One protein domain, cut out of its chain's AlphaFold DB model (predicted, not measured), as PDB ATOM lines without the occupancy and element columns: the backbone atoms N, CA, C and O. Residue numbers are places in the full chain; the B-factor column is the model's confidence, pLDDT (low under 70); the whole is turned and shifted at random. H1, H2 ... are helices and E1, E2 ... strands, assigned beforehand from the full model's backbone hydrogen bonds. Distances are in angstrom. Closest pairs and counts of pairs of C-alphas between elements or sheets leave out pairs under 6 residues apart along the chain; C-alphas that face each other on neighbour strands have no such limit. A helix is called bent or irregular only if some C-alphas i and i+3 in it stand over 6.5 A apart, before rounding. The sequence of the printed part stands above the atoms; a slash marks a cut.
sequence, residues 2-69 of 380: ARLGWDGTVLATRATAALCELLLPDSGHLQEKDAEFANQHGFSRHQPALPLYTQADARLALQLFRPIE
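AT A GLANCE: This is residues 2 to 69 of the 380 residues of the protein "mRNA 3'-end processing factor" of Sphingomonas sp. SCN 67-18 (UniProt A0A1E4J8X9). One long helix, H1, runs the length of a rod; the short helix H2 folds back beside part of it as a lopsided helical hairpin, and a small sheet of two parallel strands, E1 and E2, sits at the end where H1 begins. The unnamed residues 42 to 54 return from the other end of H1 to H2. The printed part has 68 residues, with two named strands and two named helices in the order E1, H1, H2, E2, and is mostly helix. It is loose, with a radius of gyration of the C-alphas of 14.4 A and spans of 47 by 22 by 15 A.

IN THESE COORDINATES: Find C-alpha 10 at (-57.788, 37.155, -20.451), where E1, residues 10 to 13, begins. Its neighbour E2 is residues 65 to 68, ending at C-alpha 68 at (-65.282, 39.604, -14.129). From C-alpha 14 at (-62.027, 37.036, -9.290), H1, residues 14 to 41, runs 40.9 A. It has a kink of 26 degrees near residue 22, yet is neither bent nor irregular, but only just: C-alphas 22 and 25 are 6.2 A apart. H2 is residues 55 to 62, 10.7 A long.

HOW THE PARTS SIT: Look first at E1 and E2, parallel at 41 degrees, where N 66 and O 10 are 2.8 A apart, within hydrogen-bond range. E1, H1, H2 and E2 form a strand-helix-strand unit, two parallel neighbour strands with helices between, with a right-handed crossover. The closest C-alphas of H1 and E2, those of Arg 14 and Pro 67, are 5.0 A apart. With residues 20 to 32 alone, H1 touches H2, closest at the C-alphas of Gly 28 and Gln 55, 4.1 A. This hairpin has a shallow tilt of 22 degrees, opposite ways. E1 and H2 are apart. Every O i to N i+4 pair is within hydrogen-bond range in H2, and 22 of 24 in H1.

THE WHOLE: The farthest C-alphas, of Gly 42 and Glu 69, are 47.5 A apart. The printed part has no cut; the link from H1 to H2 is long, with 13 residues. No printed residue is under 70 in pLDDT.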
ATOM      1  N   ALA A   2     -48.644  34.896 -23.944       89.81
ATOM      2  CA  ALA A   2     -47.914  36.140 -23.646       89.81
ATOM      3  C   ALA A   2     -46.441  36.114 -24.103       89.81
ATOM      4  O   ALA A   2     -46.012  36.981 -24.854       89.81
ATOM      5  N   ARG A   3     -45.703  35.037 -23.781       90.56
ATOM      6  CA  ARG A   3     -44.330  34.787 -24.276       90.56
ATOM      7  C   ARG A   3     -44.190  34.870 -25.807       90.56
ATOM      8  O   ARG A   3     -43.132  35.219 -26.311       90.56
ATOM      9  N   LEU A   4     -45.240  34.515 -26.549       92.62
ATOM     10  CA  LEU A   4     -45.265  34.527 -28.017       92.62
ATOM     11  C   LEU A   4     -45.743  35.876 -28.590       92.62
ATOM     12  O   LEU A   4     -45.995  35.962 -29.786       92.62
ATOM     13  N   GLY A   5     -45.884  36.908 -27.752       92.62
ATOM     14  CA  GLY A   5     -46.253  38.262 -28.163       92.62
ATOM     15  C   GLY A   5     -47.754  38.552 -28.195       92.62
ATOM     16  O   GLY A   5     -48.141  39.602 -28.691       92.62
ATOM     17  N   TRP A   6     -48.610  37.657 -27.689       95.00
ATOM     18  CA  TRP A   6     -50.039  37.960 -27.558       95.00
ATOM     19  C   TRP A   6     -50.294  38.875 -26.353       95.00
ATOM     20  O   TRP A   6     -49.905  38.538 -25.235       95.00
ATOM     21  N   ASP A   7     -50.983  39.987 -26.587       93.81
ATOM     22  CA  ASP A   7     -51.248  41.074 -25.636       93.81
ATOM     23  C   ASP A   7     -52.751  41.302 -25.373       93.81
ATOM     24  O   ASP A   7     -53.147  42.284 -24.745       93.81
ATOM     25  N   GLY A   8     -53.600  40.384 -25.843       92.81
ATOM     26  CA  GLY A   8     -55.041  40.451 -25.634       92.81
ATOM     27  C   GLY A   8     -55.457  40.251 -24.173       92.81
ATOM     28  O   GLY A   8     -54.671  39.897 -23.298       92.81
ATOM     29  N   THR A   9     -56.744  40.471 -23.903       94.31
ATOM     30  CA  THR A   9     -57.317  40.331 -22.557       94.31
ATOM     31  C   THR A   9     -57.686  38.881 -22.241       94.31
ATOM     32  O   THR A   9     -58.340  38.213 -23.041       94.31
ATOM     33  N   VAL A  10     -57.330  38.419 -21.042       96.50
ATOM     34  CA  VAL A  10     -57.788  37.155 -20.451       96.50
ATOM     35  C   VAL A  10     -58.912  37.457 -19.466       96.50
ATOM     36  O   VAL A  10     -58.678  38.067 -18.428       96.50
ATOM     37  N   LEU A  11     -60.136  37.037 -19.776       97.25
ATOM     38  CA  LEU A  11     -61.252  37.125 -18.834       97.25
ATOM     39  C   LEU A  11     -61.232  35.915 -17.894       97.25
ATOM     40  O   LEU A  11     -61.001  34.792 -18.335       97.25
ATOM     41  N   ALA A  12     -61.458  36.155 -16.606       97.56
ATOM     42  CA  ALA A  12     -61.547  35.122 -15.578       97.56
ATOM     43  C   ALA A  12     -62.418  35.616 -14.418       97.56
ATOM     44  O   ALA A  12     -62.646  36.814 -14.283       97.56
ATOM     45  N   THR A  13     -62.876  34.721 -13.549       97.75
ATOM     46  CA  THR A  13     -63.515  35.131 -12.288       97.75
ATOM     47  C   THR A  13     -62.479  35.711 -11.324       97.75
ATOM     48  O   THR A  13     -61.273  35.483 -11.488       97.75
ATOM     49  N   ARG A  14     -62.927  36.452 -10.300       96.88
ATOM     50  CA  ARG A  14     -62.027  37.036  -9.290       96.88
ATOM     51  C   ARG A  14     -61.147  35.981  -8.624       96.88
ATOM     52  O   ARG A  14     -59.925  36.133  -8.617       96.88
ATOM     53  N   ALA A  15     -61.739  34.893  -8.137       96.56
ATOM     54  CA  ALA A  15     -60.962  33.833  -7.517       96.56
ATOM     55  C   ALA A  15     -60.073  33.062  -8.503       96.56
ATOM     56  O   ALA A  15     -58.955  32.704  -8.138       96.56
ATOM     57  N   THR A  16     -60.500  32.830  -9.752       97.56
ATOM     58  CA  THR A  16     -59.616  32.207 -10.753       97.56
ATOM     59  C   THR A  16     -58.400  33.083 -11.036       97.56
ATOM     60  O   THR A  16     -57.290  32.561 -11.086       97.56
ATOM     61  N   ALA A  17     -58.568  34.403 -11.163       97.44
ATOM     62  CA  ALA A  17     -57.444  35.319 -11.343       97.44
ATOM     63  C   ALA A  17     -56.472  35.268 -10.149       97.44
ATOM     64  O   ALA A  17     -55.273  35.083 -10.354       97.44
ATOM     65  N   ALA A  18     -56.985  35.318  -8.914       96.75
ATOM     66  CA  ALA A  18     -56.169  35.213  -7.699       96.75
ATOM     67  C   ALA A  18     -55.445  33.857  -7.581       96.75
ATOM     68  O   ALA A  18     -54.276  33.791  -7.207       96.75
ATOM     69  N   LEU A  19     -56.101  32.756  -7.957       96.06
ATOM     70  CA  LEU A  19     -55.456  31.445  -8.033       96.06
ATOM     71  C   LEU A  19     -54.354  31.422  -9.096       96.06
ATOM     72  O   LEU A  19     -53.275  30.883  -8.848       96.06
ATOM     73  N   CYS A  20     -54.585  32.020 -10.266       96.62
ATOM     74  CA  CYS A  20     -53.581  32.122 -11.320       96.62
ATOM     75  C   CYS A  20     -52.349  32.927 -10.880       96.62
ATOM     76  O   CYS A  20     -51.241  32.557 -11.278       96.62
ATOM     77  N   GLU A  21     -52.506  33.955 -10.037       95.94
ATOM     78  CA  GLU A  21     -51.381  34.714  -9.462       95.94
ATOM     79  C   GLU A  21     -50.417  33.834  -8.662       95.94
ATOM     80  O   GLU A  21     -49.214  34.098  -8.636       95.94
ATOM     81  N   LEU A  22     -50.924  32.756  -8.059       93.06
ATOM     82  CA  LEU A  22     -50.113  31.758  -7.367       93.06
ATOM     83  C   LEU A  22     -49.601  30.686  -8.338       93.06
ATOM     84  O   LEU A  22     -48.401  30.411  -8.399       93.06
ATOM     85  N   LEU A  23     -50.509  30.085  -9.110       93.69
ATOM     86  CA  LEU A  23     -50.246  28.876  -9.894       93.69
ATOM     87  C   LEU A  23     -49.321  29.117 -11.090       93.69
ATOM     88  O   LEU A  23     -48.441  28.295 -11.354       93.69
ATOM     89  N   LEU A  24     -49.506  30.214 -11.833       94.94
ATOM     90  CA  LEU A  24     -48.724  30.450 -13.049       94.94
ATOM     91  C   LEU A  24     -47.237  30.689 -12.732       94.94
ATOM     92  O   LEU A  24     -46.404  30.025 -13.359       94.94
ATOM     93  N   PRO A  25     -46.861  31.566 -11.773       94.81
ATOM     94  CA  PRO A  25     -45.455  31.787 -11.434       94.81
ATOM     95  C   PRO A  25     -44.770  30.560 -10.831       94.81
ATOM     96  O   PRO A  25     -43.592  30.336 -11.109       94.81
ATOM     97  N   ASP A  26     -45.481  29.769 -10.022       90.38
ATOM     98  CA  ASP A  26     -44.956  28.517  -9.463       90.38
ATOM     99  C   ASP A  26     -44.719  27.476 -10.557       90.38
ATOM    100  O   ASP A  26     -43.639  26.900 -10.641       90.38
ATOM    101  N   SER A  27     -45.672  27.309 -11.478       91.44
ATOM    102  CA  SER A  27     -45.502  26.404 -12.614       91.44
ATOM    103  C   SER A  27     -44.337  26.818 -13.521       91.44
ATOM    104  O   SER A  27     -43.565  25.959 -13.942       91.44
ATOM    105  N   GLY A  28     -44.168  28.120 -13.785       93.06
ATOM    106  CA  GLY A  28     -43.009  28.630 -14.524       93.06
ATOM    107  C   GLY A  28     -41.689  28.332 -13.805       93.06
ATOM    108  O   GLY A  28     -40.756  27.823 -14.422       93.06
ATOM    109  N   HIS A  29     -41.642  28.550 -12.487       91.25
ATOM    110  CA  HIS A  29     -40.467  28.249 -11.668       91.25
ATOM    111  C   HIS A  29     -40.117  26.755 -11.652       91.25
ATOM    112  O   HIS A  29     -38.950  26.388 -11.792       91.25
ATOM    113  N   LEU A  30     -41.118  25.881 -11.513       86.12
ATOM    114  CA  LEU A  30     -40.921  24.431 -11.553       86.12
ATOM    115  C   LEU A  30     -40.357  23.982 -12.903       86.12
ATOM    116  O   LEU A  30     -39.411  23.202 -12.934       86.12
ATOM    117  N   GLN A  31     -40.868  24.522 -14.011       90.56
ATOM    118  CA  GLN A  31     -40.337  24.209 -15.338       90.56
ATOM    119  C   GLN A  31     -38.891  24.682 -15.521       90.56
ATOM    120  O   GLN A  31     -38.092  23.974 -16.136       90.56
ATOM    121  N   GLU A  32     -38.532  25.857 -14.994       93.38
ATOM    122  CA  GLU A  32     -37.146  26.341 -14.990       93.38
ATOM    123  C   GLU A  32     -36.234  25.383 -14.215       93.38
ATOM    124  O   GLU A  32     -35.186  24.982 -14.725       93.38
ATOM    125  N   LYS A  33     -36.662  24.942 -13.026       88.38
ATOM    126  CA  LYS A  33     -35.913  23.982 -12.202       88.38
ATOM    127  C   LYS A  33     -35.774  22.617 -12.868       88.38
ATOM    128  O   LYS A  33     -34.684  22.047 -12.839       88.38
ATOM    129  N   ASP A  34     -36.826  22.118 -13.510       83.31
ATOM    130  CA  ASP A  34     -36.783  20.861 -14.259       83.31
ATOM    131  C   ASP A  34     -35.802  20.947 -15.441       83.31
ATOM    132  O   ASP A  34     -35.022  20.019 -15.670       83.31
ATOM    133  N   ALA A  35     -35.781  22.075 -16.161       89.44
ATOM    134  CA  ALA A  35     -34.835  22.313 -17.250       89.44
ATOM    135  C   ALA A  35     -33.383  22.420 -16.745       89.44
ATOM    136  O   ALA A  35     -32.489  21.788 -17.311       89.44
ATOM    137  N   GLU A  36     -33.135  23.167 -15.663       90.62
ATOM    138  CA  GLU A  36     -31.825  23.248 -14.998       90.62
ATOM    139  C   GLU A  36     -31.330  21.863 -14.567       90.62
ATOM    140  O   GLU A  36     -30.208  21.469 -14.893       90.62
ATOM    141  N   PHE A  37     -32.181  21.097 -13.882       83.38
ATOM    142  CA  PHE A  37     -31.857  19.759 -13.403       83.38
ATOM    143  C   PHE A  37     -31.548  18.803 -14.563       83.38
ATOM    144  O   PHE A  37     -30.571  18.050 -14.504       83.38
ATOM    145  N   ALA A  38     -32.330  18.862 -15.644       84.50
ATOM    146  CA  ALA A  38     -32.108  18.052 -16.836       84.50
ATOM    147  C   ALA A  38     -30.806  18.408 -17.570       84.50
ATOM    148  O   ALA A  38     -30.121  17.507 -18.056       84.50
ATOM    149  N   ASN A  39     -30.439  19.692 -17.611       90.00
ATOM    150  CA  ASN A  39     -29.159  20.151 -18.154       90.00
ATOM    151  C   ASN A  39     -27.974  19.684 -17.295       90.00
ATOM    152  O   ASN A  39     -26.964  19.252 -17.842       90.00
ATOM    153  N   GLN A  40     -28.106  19.715 -15.964       89.81
ATOM    154  CA  GLN A  40     -27.066  19.253 -15.036       89.81
ATOM    155  C   GLN A  40     -26.808  17.741 -15.131       89.81
ATOM    156  O   GLN A  40     -25.664  17.309 -15.018       89.81
ATOM    157  N   HIS A  41     -27.854  16.938 -15.347       83.88
ATOM    158  CA  HIS A  41     -27.766  15.470 -15.327       83.88
ATOM    159  C   HIS A  41     -27.766  14.821 -16.722       83.88
ATOM    160  O   HIS A  41     -27.659  13.602 -16.830       83.88
ATOM    161  N   GLY A  42     -27.904  15.606 -17.794       83.50
ATOM    162  CA  GLY A  42     -27.723  15.145 -19.174       83.50
ATOM    163  C   GLY A  42     -28.759  14.137 -19.692       83.50
ATOM    164  O   GLY A  42     -28.456  13.400 -20.627       83.50
ATOM    165  N   PHE A  43     -29.970  14.073 -19.120       77.62
ATOM    166  CA  PHE A  43     -31.005  13.109 -19.547       77.62
ATOM    167  C   PHE A  43     -32.056  13.683 -20.514       77.62
ATOM    168  O   PHE A  43     -32.948  12.961 -20.966       77.62
ATOM    169  N   SER A  44     -31.980  14.976 -20.839       83.12
ATOM    170  CA  SER A  44     -32.872  15.610 -21.818       83.12
ATOM    171  C   SER A  44     -32.481  15.254 -23.255       83.12
ATOM    172  O   SER A  44     -31.304  15.158 -23.595       83.12
ATOM    173  N   ARG A  45     -33.483  15.131 -24.138       82.69
ATOM    174  CA  ARG A  45     -33.269  15.043 -25.596       82.69
ATOM    175  C   ARG A  45     -32.892  16.391 -26.224       82.69
ATOM    176  O   ARG A  45     -32.325  16.414 -27.310       82.69
ATOM    177  N   HIS A  46     -33.227  17.497 -25.563       85.75
ATOM    178  CA  HIS A  46     -32.917  18.861 -25.993       85.75
ATOM    179  C   HIS A  46     -31.639  19.360 -25.313       85.75
ATOM    180  O   HIS A  46     -31.470  19.134 -24.113       85.75
ATOM    181  N   GLN A  47     -30.779  20.055 -26.063       88.06
ATOM    182  CA  GLN A  47     -29.532  20.643 -25.567       88.06
ATOM    183  C   GLN A  47     -29.403  22.107 -26.039       88.06
ATOM    184  O   GLN A  47     -29.159  22.331 -27.226       88.06
ATOM    185  N   PRO A  48     -29.569  23.099 -25.142       90.25
ATOM    186  CA  PRO A  48     -30.010  22.948 -23.753       90.25
ATOM    187  C   PRO A  48     -31.488  22.529 -23.656       90.25
ATOM    188  O   PRO A  48     -32.297  22.801 -24.544       90.25
ATOM    189  N   ALA A  49     -31.855  21.886 -22.549       91.56
ATOM    190  CA  ALA A  49     -33.238  21.806 -22.105       91.56
ATOM    191  C   ALA A  49     -33.723  23.217 -21.745       91.56
ATOM    192  O   ALA A  49     -33.024  23.952 -21.044       91.56
ATOM    193  N   LEU A  50     -34.910  23.585 -22.224       93.25
ATOM    194  CA  LEU A  50     -35.543  24.875 -21.962       93.25
ATOM    195  C   LEU A  50     -36.955  24.654 -21.401       93.25
ATOM    196  O   LEU A  50     -37.636  23.730 -21.858       93.25
ATOM    197  N   PRO A  51     -37.425  25.501 -20.468       92.69
ATOM    198  CA  PRO A  51     -38.813  25.466 -20.021       92.69
ATOM    199  C   PRO A  51     -39.771  25.925 -21.137       92.69
ATOM    200  O   PRO A  51     -39.402  26.721 -22.016       92.69
ATOM    201  N   LEU A  52     -41.033  25.475 -21.092       92.50
ATOM    202  CA  LEU A  52     -42.062  25.947 -22.035       92.50
ATOM    203  C   LEU A  52     -42.411  27.415 -21.783       92.50
ATOM    204  O   LEU A  52     -42.730  28.148 -22.720       92.50
ATOM    205  N   TYR A  53     -42.316  27.861 -20.535       95.31
ATOM    206  CA  TYR A  53     -42.326  29.264 -20.136       95.31
ATOM    207  C   TYR A  53     -41.678  29.413 -18.756       95.31
ATOM    208  O   TYR A  53     -41.598  28.458 -17.989       95.31
ATOM    209  N   THR A  54     -41.204  30.615 -18.457       96.00
ATOM    210  CA  THR A  54     -40.506  30.957 -17.211       96.00
ATOM    211  C   THR A  54     -41.450  31.543 -16.166       96.00
ATOM    212  O   THR A  54     -42.572  31.960 -16.476       96.00
ATOM    213  N   GLN A  55     -40.990  31.664 -14.918       96.44
ATOM    214  CA  GLN A  55     -41.708  32.452 -13.916       96.44
ATOM    215  C   GLN A  55     -41.931  33.907 -14.375       96.44
ATOM    216  O   GLN A  55     -42.980  34.492 -14.095       96.44
ATOM    217  N   ALA A  56     -40.975  34.496 -15.100       96.25
ATOM    218  CA  ALA A  56     -41.110  35.845 -15.645       96.25
ATOM    219  C   ALA A  56     -42.224  35.925 -16.705       96.25
ATOM    220  O   ALA A  56     -43.074  36.813 -16.633       96.25
ATOM    221  N   ASP A  57     -42.284  34.956 -17.624       96.44
ATOM    222  CA  ASP A  57     -43.354  34.857 -18.628       96.44
ATOM    223  C   ASP A  57     -44.738  34.728 -17.979       96.44
ATOM    224  O   ASP A  57     -45.708  35.336 -18.437       96.44
ATOM    225  N   ALA A  58     -44.837  33.954 -16.896       96.75
ATOM    226  CA  ALA A  58     -46.068  33.818 -16.128       96.75
ATOM    227  C   ALA A  58     -46.509  35.153 -15.512       96.75
ATOM    228  O   ALA A  58     -47.679  35.517 -15.614       96.75
ATOM    229  N   ARG A  59     -45.577  35.922 -14.933       96.00
ATOM    230  CA  ARG A  59     -45.871  37.262 -14.396       96.00
ATOM    231  C   ARG A  59     -46.318  38.243 -15.478       96.00
ATOM    232  O   ARG A  59     -47.191  39.062 -15.210       96.00
ATOM    233  N   LEU A  60     -45.768  38.147 -16.689       94.88
ATOM    234  CA  LEU A  60     -46.245  38.926 -17.834       94.88
ATOM    235  C   LEU A  60     -47.670  38.522 -18.226       94.88
ATOM    236  O   LEU A  60     -48.521  39.386 -18.412       94.88
ATOM    237  N   ALA A  61     -47.962  37.220 -18.286       96.69
ATOM    238  CA  ALA A  61     -49.302  36.727 -18.599       96.69
ATOM    239  C   ALA A  61     -50.358  37.200 -17.585       96.69
ATOM    240  O   ALA A  61     -51.478  37.512 -17.983       96.69
ATOM    241  N   LEU A  62     -50.005  37.312 -16.299       97.06
ATOM    242  CA  LEU A  62     -50.911  37.810 -15.256       97.06
ATOM    243  C   LEU A  62     -51.390  39.246 -15.504       97.06
ATOM    244  O   LEU A  62     -52.523  39.574 -15.166       97.06
ATOM    245  N   GLN A  63     -50.593  40.088 -16.169       96.00
ATOM    246  CA  GLN A  63     -50.996  41.463 -16.505       96.00
ATOM    247  C   GLN A  63     -52.149  41.516 -17.522       96.00
ATOM    248  O   GLN A  63     -52.831  42.539 -17.645       96.00
ATOM    249  N   LEU A  64     -52.386  40.413 -18.237       96.75
ATOM    250  CA  LEU A  64     -53.451  40.283 -19.227       96.75
ATOM    251  C   LEU A  64     -54.796  39.898 -18.595       96.75
ATOM    252  O   LEU A  64     -55.826  40.015 -19.259       96.75
ATOM    253  N   PHE A  65     -54.817  39.469 -17.328       97.50
ATOM    254  CA  PHE A  65     -56.049  39.069 -16.650       97.50
ATOM    255  C   PHE A  65     -56.947  40.272 -16.351       97.50
ATOM    256  O   PHE A  65     -56.505  41.322 -15.877       97.50
ATOM    257  N   ARG A  66     -58.240  40.112 -16.618       96.56
ATOM    258  CA  ARG A  66     -59.307  41.045 -16.266       96.56
ATOM    259  C   ARG A  66     -60.407  40.257 -15.555       96.56
ATOM    260  O   ARG A  66     -61.167  39.548 -16.219       96.56
ATOM    261  N   PRO A  67     -60.463  40.346 -14.214       96.56
ATOM    262  CA  PRO A  67     -61.512  39.713 -13.435       96.56
ATOM    263  C   PRO A  67     -62.901  40.224 -13.827       96.56
ATOM    264  O   PRO A  67     -63.088  41.426 -14.021       96.56
ATOM    265  N   ILE A  68     -63.866  39.316 -13.907       96.12
ATOM    266  CA  ILE A  68     -65.282  39.604 -14.129       96.12
ATOM    267  C   ILE A  68     -66.153  38.828 -13.136       96.12
ATOM    268  O   ILE A  68     -65.737  37.802 -12.595       96.12
ATOM    269  N   GLU A  69     -67.357  39.334 -12.881       94.69
ATOM    270  CA  GLU A  69     -68.303  38.716 -11.951       94.69
ATOM    271  C   GLU A  69     -69.147  37.634 -12.634       94.69
ATOM    272  O   GLU A  69     -69.376  37.645 -13.846       94.69
TER     273      GLU A  69